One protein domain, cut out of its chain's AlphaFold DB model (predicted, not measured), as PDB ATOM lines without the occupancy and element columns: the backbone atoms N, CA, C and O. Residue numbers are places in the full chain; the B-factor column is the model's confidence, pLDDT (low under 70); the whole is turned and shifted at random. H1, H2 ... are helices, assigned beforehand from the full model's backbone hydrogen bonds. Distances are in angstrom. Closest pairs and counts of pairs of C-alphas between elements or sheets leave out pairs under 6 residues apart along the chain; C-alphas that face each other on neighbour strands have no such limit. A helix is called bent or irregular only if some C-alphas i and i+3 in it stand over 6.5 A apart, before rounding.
ATOM      1  N   SER A  79     145.323 182.188 200.713       86.31
ATOM      2  CA  SER A  79     144.951 183.191 199.708       86.31
ATOM      3  C   SER A  79     145.930 184.368 199.642       86.31
ATOM      4  O   SER A  79     146.192 184.879 198.554       86.31
ATOM      5  N   ILE A  80     146.525 184.777 200.767       85.38
ATOM      6  CA  ILE A  80     147.451 185.917 200.812       85.38
ATOM      7  C   ILE A  80     148.750 185.560 200.098       85.38
ATOM      8  O   ILE A  80     149.194 186.286 199.206       85.38
ATOM      9  N   THR A  81     149.355 184.426 200.447       89.50
ATOM     10  CA  THR A  81     150.585 183.968 199.790       89.50
ATOM     11  C   THR A  81     150.321 183.535 198.355       89.50
ATOM     12  O   THR A  81     151.129 183.837 197.479       89.50
ATOM     13  N   GLU A  82     149.172 182.920 198.083       92.81
ATOM     14  CA  GLU A  82     148.770 182.520 196.738       92.81
ATOM     15  C   GLU A  82     148.542 183.730 195.827       92.81
ATOM     16  O   GLU A  82     148.985 183.709 194.683       92.81
ATOM     17  N   SER A  83     147.948 184.822 196.321       92.50
ATOM     18  CA  SER A  83     147.786 186.056 195.538       92.50
ATOM     19  C   SER A  83     149.136 186.626 195.084       92.50
ATOM     20  O   SER A  83     149.315 186.961 193.909       92.50
ATOM     21  N   LYS A  84     150.133 186.642 195.980       91.75
ATOM     22  CA  LYS A  84     151.506 187.037 195.643       91.75
ATOM     23  C   LYS A  84     152.173 186.034 194.707       91.75
ATOM     24  O   LYS A  84     152.844 186.442 193.767       91.75
ATOM     25  N   HIS A  85     151.979 184.737 194.927       94.94
ATOM     26  CA  HIS A  85     152.514 183.677 194.072       94.94
ATOM     27  C   HIS A  85     151.926 183.727 192.652       94.94
ATOM     28  O   HIS A  85     152.647 183.518 191.675       94.94
ATOM     29  N   ILE A  86     150.649 184.089 192.499       96.62
ATOM     30  CA  ILE A  86     150.037 184.328 191.190       96.62
ATOM     31  C   ILE A  86     150.787 185.445 190.460       96.62
ATOM     32  O   ILE A  86     151.268 185.215 189.349       96.62
ATOM     33  N   LYS A  87     150.944 186.611 191.100       96.19
ATOM     34  CA  LYS A  87     151.595 187.784 190.498       96.19
ATOM     35  C   LYS A  87     153.085 187.594 190.233       96.19
ATOM     36  O   LYS A  87     153.555 187.945 189.162       96.19
ATOM     37  N   ALA A  88     153.823 187.015 191.175       95.69
ATOM     38  CA  ALA A  88     155.276 186.889 191.075       95.69
ATOM     39  C   ALA A  88     155.738 185.637 190.310       95.69
ATOM     40  O   ALA A  88     156.891 185.572 189.882       95.69
ATOM     41  N   VAL A  89     154.883 184.615 190.167       96.50
ATOM     42  CA  VAL A  89     155.282 183.321 189.590       96.50
ATOM     43  C   VAL A  89     154.350 182.891 188.468       96.50
ATOM     44  O   VAL A  89     154.813 182.716 187.341       96.50
ATOM     45  N   LYS A  90     153.048 182.719 188.724       97.19
ATOM     46  CA  LYS A  90     152.147 182.130 187.715       97.19
ATOM     47  C   LYS A  90     151.967 183.027 186.489       97.19
ATOM     48  O   LYS A  90     151.987 182.516 185.371       97.19
ATOM     49  N   GLU A  91     151.790 184.330 186.677       97.31
ATOM     50  CA  GLU A  91     151.643 185.293 185.580       97.31
ATOM     51  C   GLU A  91     152.938 185.425 184.752       97.31
ATOM     52  O   GLU A  91     152.878 185.166 183.546       97.31
ATOM     53  N   PRO A  92     154.121 185.686 185.349       96.94
ATOM     54  CA  PRO A  92     155.382 185.718 184.610       96.94
ATOM     55  C   PRO A  92     155.703 184.400 183.903       96.94
ATOM     56  O   PRO A  92     156.192 184.405 182.775       96.94
ATOM     57  N   TRP A  93     155.390 183.257 184.522       97.00
ATOM     58  CA  TRP A  93     155.552 181.952 183.881       97.00
ATOM     59  C   TRP A  93     154.709 181.837 182.606       97.00
ATOM     60  O   TRP A  93     155.212 181.384 181.575       97.00
ATOM     61  N   ARG A  94     153.441 182.272 182.656       96.62
ATOM     62  CA  ARG A  94     152.534 182.272 181.496       96.62
ATOM     63  C   ARG A  94     152.996 183.218 180.386       96.62
ATOM     64  O   ARG A  94     152.768 182.896 179.225       96.62
ATOM     65  N   GLN A  95     153.628 184.335 180.741       94.88
ATOM     66  CA  GLN A  95     154.170 185.321 179.796       94.88
ATOM     67  C   GLN A  95     155.523 184.908 179.196       94.88
ATOM     68  O   GLN A  95     155.881 185.364 178.114       94.88
ATOM     69  N   SER A  96     156.288 184.060 179.888       96.25
ATOM     70  CA  SER A  96     157.590 183.587 179.413       96.25
ATOM     71  C   SER A  96     157.466 182.629 178.224       96.25
ATOM     72  O   SER A  96     156.470 181.922 178.061       96.25
ATOM     73  N   ASN A  97     158.542 182.499 177.450       95.50
ATOM     74  CA  ASN A  97     158.628 181.486 176.390       95.50
ATOM     75  C   ASN A  97     158.913 180.060 176.921       95.50
ATOM     76  O   ASN A  97     159.118 179.141 176.130       95.50
ATOM     77  N   ARG A  98     158.947 179.871 178.253       93.06
ATOM     78  CA  ARG A  98     159.239 178.614 178.976       93.06
ATOM     79  C   ARG A  98     160.643 178.026 178.770       93.06
ATOM     80  O   ARG A  98     160.962 177.005 179.375       93.06
ATOM     81  N   PHE A  99     161.514 178.676 178.002       95.81
ATOM     82  CA  PHE A  99     162.917 178.298 177.833       95.81
ATOM     83  C   PHE A  99     163.813 179.204 178.681       95.81
ATOM     84  O   PHE A  99     163.808 180.420 178.508       95.81
ATOM     85  N   ASN A 100     164.575 178.637 179.624       94.81
ATOM     86  CA  ASN A 100     165.323 179.416 180.626       94.81
ATOM     87  C   ASN A 100     164.438 180.479 181.322       94.81
ATOM     88  O   ASN A 100     164.842 181.620 181.550       94.81
ATOM     89  N   ALA A 101     163.201 180.084 181.644       95.50
ATOM     90  CA  ALA A 101     162.126 180.982 182.059       95.50
ATOM     91  C   ALA A 101     162.413 181.743 183.356       95.50
ATOM     92  O   ALA A 101     161.949 182.866 183.503       95.50
ATOM     93  N   LEU A 102     163.196 181.177 184.279       96.69
ATOM     94  CA  LEU A 102     163.473 181.812 185.571       96.69
ATOM     95  C   LEU A 102     164.073 183.215 185.402       96.69
ATOM     96  O   LEU A 102     163.611 184.155 186.041       96.69
ATOM     97  N   GLY A 103     165.049 183.378 184.503       97.31
ATOM     98  CA  GLY A 103     165.647 184.689 184.231       97.31
ATOM     99  C   GLY A 103     164.637 185.679 183.650       97.31
ATOM    100  O   GLY A 103     164.589 186.831 184.069       97.31
ATOM    101  N   GLN A 104     163.775 185.215 182.741       97.50
ATOM    102  CA  GLN A 104     162.707 186.036 182.160       97.50
ATOM    103  C   GLN A 104     161.693 186.465 183.222       97.50
ATOM    104  O   GLN A 104     161.356 187.639 183.304       97.50
ATOM    105  N   MET A 105     161.257 185.539 184.078       97.94
ATOM    106  CA  MET A 105     160.307 185.817 185.156       97.94
ATOM    107  C   MET A 105     160.858 186.851 186.143       97.94
ATOM    108  O   MET A 105     160.140 187.769 186.529       97.94
ATOM    109  N   LEU A 106     162.137 186.735 186.516       97.75
ATOM    110  CA  LEU A 106     162.797 187.697 187.401       97.75
ATOM    111  C   LEU A 106     162.884 189.091 186.769       97.75
ATOM    112  O   LEU A 106     162.595 190.076 187.444       97.75
ATOM    113  N   LEU A 107     163.230 189.182 185.480       97.44
ATOM    114  CA  LEU A 107     163.256 190.457 184.757       97.44
ATOM    115  C   LEU A 107     161.860 191.078 184.640       97.44
ATOM    116  O   LEU A 107     161.714 192.283 184.842       97.44
ATOM    117  N   THR A 108     160.833 190.272 184.364       96.88
ATOM    118  CA  THR A 108     159.438 190.730 184.326       96.88
ATOM    119  C   THR A 108     159.001 191.283 185.678       96.88
ATOM    120  O   THR A 108     158.506 192.405 185.731       96.88
ATOM    121  N   ASN A 109     159.243 190.552 186.771       97.44
ATOM    122  CA  ASN A 109     158.931 191.029 188.121       97.44
ATOM    123  C   ASN A 109     159.653 192.347 188.422       97.44
ATOM    124  O   ASN A 109     159.021 193.315 188.831       97.44
ATOM    125  N   GLN A 110     160.951 192.424 188.113       97.81
ATOM    126  CA  GLN A 110     161.729 193.647 188.301       97.81
ATOM    127  C   GLN A 110     161.163 194.827 187.495       97.81
ATOM    128  O   GLN A 110     161.168 195.961 187.972       97.81
ATOM    129  N   HIS A 111     160.713 194.593 186.262       97.25
ATOM    130  CA  HIS A 111     160.120 195.639 185.436       97.25
ATOM    131  C   HIS A 111     158.783 196.113 186.016       97.25
ATOM    132  O   HIS A 111     158.574 197.318 186.143       97.25
ATOM    133  N   LEU A 112     157.914 195.187 186.424       96.12
ATOM    134  CA  LEU A 112     156.634 195.513 187.056       96.12
ATOM    135  C   LEU A 112     156.828 196.313 188.349       96.12
ATOM    136  O   LEU A 112     156.150 197.321 188.535       96.12
ATOM    137  N   ASP A 113     157.801 195.939 189.183       96.81
ATOM    138  CA  ASP A 113     158.128 196.666 190.414       96.81
ATOM    139  C   ASP A 113     158.603 198.097 190.121       96.81
ATOM    140  O   ASP A 113     158.156 199.054 190.756       96.81
ATOM    141  N   LYS A 114     159.468 198.274 189.112       97.62
ATOM    142  CA  LYS A 114     159.931 199.605 188.678       97.62
ATOM    143  C   LYS A 114     158.794 200.467 188.133       97.62
ATOM    144  O   LYS A 114     158.750 201.659 188.430       97.62
ATOM    145  N   LEU A 115     157.888 199.887 187.343       96.62
ATOM    146  CA  LEU A 115     156.716 200.596 186.820       96.62
ATOM    147  C   LEU A 115     155.761 200.998 187.947       96.62
ATOM    148  O   LEU A 115     155.263 202.121 187.944       96.62
ATOM    149  N   ALA A 116     155.537 200.113 188.921       95.75
ATOM    150  CA  ALA A 116     154.717 200.407 190.090       95.75
ATOM    151  C   ALA A 116     155.311 201.557 190.920       95.75
ATOM    152  O   ALA A 116     154.589 202.498 191.241       95.75
ATOM    153  N   ALA A 117     156.621 201.532 191.195       96.75
ATOM    154  CA  ALA A 117     157.315 202.616 191.893       96.75
ATOM    155  C   ALA A 117     157.233 203.945 191.123       96.75
ATOM    156  O   ALA A 117     156.796 204.953 191.672       96.75
ATOM    157  N   SER A 118     157.546 203.923 189.822       96.12
ATOM    158  CA  SER A 118     157.492 205.120 188.968       96.12
ATOM    159  C   SER A 118     156.084 205.719 188.916       96.12
ATOM    160  O   SER A 118     155.924 206.935 188.910       96.12
ATOM    161  N   ARG A 119     155.041 204.876 188.899       94.94
ATOM    162  CA  ARG A 119     153.646 205.333 188.918       94.94
ATOM    163  C   ARG A 119     153.317 206.093 190.202       94.94
ATOM    164  O   ARG A 119     152.692 207.145 190.114       94.94
ATOM    165  N   VAL A 120     153.743 205.584 191.358       95.38
ATOM    166  CA  VAL A 120     153.552 206.256 192.656       95.38
ATOM    167  C   VAL A 120     154.275 207.604 192.674       95.38
ATOM    168  O   VAL A 120     153.689 208.604 193.087       95.38
ATOM    169  N   ASP A 121     155.506 207.657 192.160       95.50
ATOM    170  CA  ASP A 121     156.287 208.895 192.089       95.50
ATOM    171  C   ASP A 121     155.617 209.944 191.184       95.50
ATOM    172  O   ASP A 121     155.455 211.102 191.579       95.50
ATOM    173  N   PHE A 122     155.167 209.547 189.991       94.00
ATOM    174  CA  PHE A 122     154.479 210.451 189.063       94.00
ATOM    175  C   PHE A 122     153.119 210.917 189.590       94.00
ATOM    176  O   PHE A 122     152.724 212.062 189.357       94.00
ATOM    177  N   GLU A 123     152.399 210.069 190.320       92.12
ATOM    178  CA  GLU A 123     151.150 210.455 190.977       92.12
ATOM    179  C   GLU A 123     151.390 211.483 192.090       92.12
ATOM    180  O   GLU A 123     150.687 212.497 192.147       92.12
ATOM    181  N   ALA A 124     152.419 211.278 192.917       92.25
ATOM    182  CA  ALA A 124     152.817 212.219 193.964       92.25
ATOM    183  C   ALA A 124     153.243 213.582 193.392       92.25
ATOM    184  O   ALA A 124     152.963 214.622 193.990       92.25
ATOM    185  N   GLN A 125     153.860 213.588 192.209       92.12
ATOM    186  CA  GLN A 125     154.217 214.804 191.470       92.12
ATOM    187  C   GLN A 125     153.030 215.441 190.724       92.12
ATOM    188  O   GLN A 125     153.183 216.497 190.117       92.12
ATOM    189  N   GLY A 126     151.842 214.825 190.752       88.69
ATOM    190  CA  GLY A 126     150.658 215.314 190.043       88.69
ATOM    191  C   GLY A 126     150.705 215.122 188.524       88.69
ATOM    192  O   GLY A 126     149.806 215.592 187.834       88.69
ATOM    193  N   MET A 127     151.694 214.394 188.000       87.69
ATOM    194  CA  MET A 127     151.897 214.171 186.561       87.69
ATOM    195  C   MET A 127     150.882 213.199 185.945       87.69
ATOM    196  O   MET A 127     150.779 213.102 184.727       87.69
ATOM    197  N   LEU A 128     150.139 212.464 186.776       83.69
ATOM    198  CA  LEU A 128     149.095 211.526 186.348       83.69
ATOM    199  C   LEU A 128     147.672 212.070 186.565       83.69
ATOM    200  O   LEU A 128     146.705 211.315 186.461       83.69
ATOM    201  N   LYS A 129     147.520 213.366 186.878       75.56
ATOM    202  CA  LYS A 129     146.212 214.013 187.056       75.56
ATOM    203  C   LYS A 129     145.792 214.735 185.773       75.56
ATOM    204  O   LYS A 129     146.383 215.742 185.409       75.56
ATOM    205  N   GLY A 130     144.736 214.236 185.130       71.56
ATOM    206  CA  GLY A 130     144.133 214.811 183.921       71.56
ATOM    207  C   GLY A 130     144.144 213.842 182.728       71.56
ATOM    208  O   GLY A 130     144.854 212.835 182.760       71.56
ATOM    209  N   PRO A 131     143.354 214.092 181.667       68.19
ATOM    210  CA  PRO A 131     143.407 213.274 180.460       68.19
ATOM    211  C   PRO A 131     144.786 213.455 179.813       68.19
ATOM    212  O   PRO A 131     145.122 214.570 179.414       68.19
ATOM    213  N   CYS A 132     145.579 212.384 179.667       60.44
ATOM    214  CA  CYS A 132     146.917 212.476 179.050       60.44
ATOM    215  C   CYS A 132     146.872 212.914 177.576       60.44
ATOM    216  O   CYS A 132     147.876 213.311 176.999       60.44
ATOM    217  N   ILE A 133     145.677 212.859 176.983       61.62
ATOM    218  CA  ILE A 133     145.387 213.284 175.619       61.62
ATOM    219  C   ILE A 133     144.867 214.728 175.580       61.62
ATOM    220  O   ILE A 133     144.620 215.236 174.501       61.62
ATOM    221  N   SER A 134     144.664 215.407 176.716       62.31
ATOM    222  CA  SER A 134     144.039 216.737 176.724       62.31
ATOM    223  C   SER A 134     144.880 217.787 176.011       62.31
ATOM    224  O   SER A 134     144.302 218.594 175.303       62.31
TER     225      SER A 134
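AT A GLANCE: This is residues 79 to 134 of the 222 residues of an uncharacterized protein of Bondarzewia mesenterica (UniProt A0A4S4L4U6). One long helix, H2, and a shorter one, H1, meet near H2's beginning as an L. Residues 113 to 118 and 121 to 124 of H2 stick out beyond the corner, and residues 129 to 134 form a free tail. The printed part has 56 residues with two named helices, H1 then H2, no named strand, and is all helix. It is only just loose, close to extended, with a radius of gyration of the C-alphas of 15.0 A, and spans 42 by 27 by 16 A.

IN THESE COORDINATES: H2, residues 101 to 124, runs 34.7 A to C-alpha 124 at (152.817, 212.219, 193.964). H1, residues 79 to 95, runs 22.0 A from C-alpha 79 at (144.951, 183.191, 199.708). H1 has a kink of 34 degrees near residue 86 and is only just irregular: C-alphas 88 and 91 are 6.8 A apart.

HOW THE PARTS SIT: Residues 101 to 109 of H2 touch residues 88 to 93 of H1; the closest C-alphas, of Met 105 and Pro 92, are 5.0 A apart. The helices stand at a steep tilt of 66 degrees, opposite ways. Every O i to N i+4 pair is within hydrogen-bond range in H2, 11 of 13 in H1.

THE WHOLE: The farthest C-alphas, of Asn 100 and Ser 134, are 43.1 A apart. The link from H1 to H2 is tight, and the printed part has no cut. Residues 131 to 134 have pLDDT under 70.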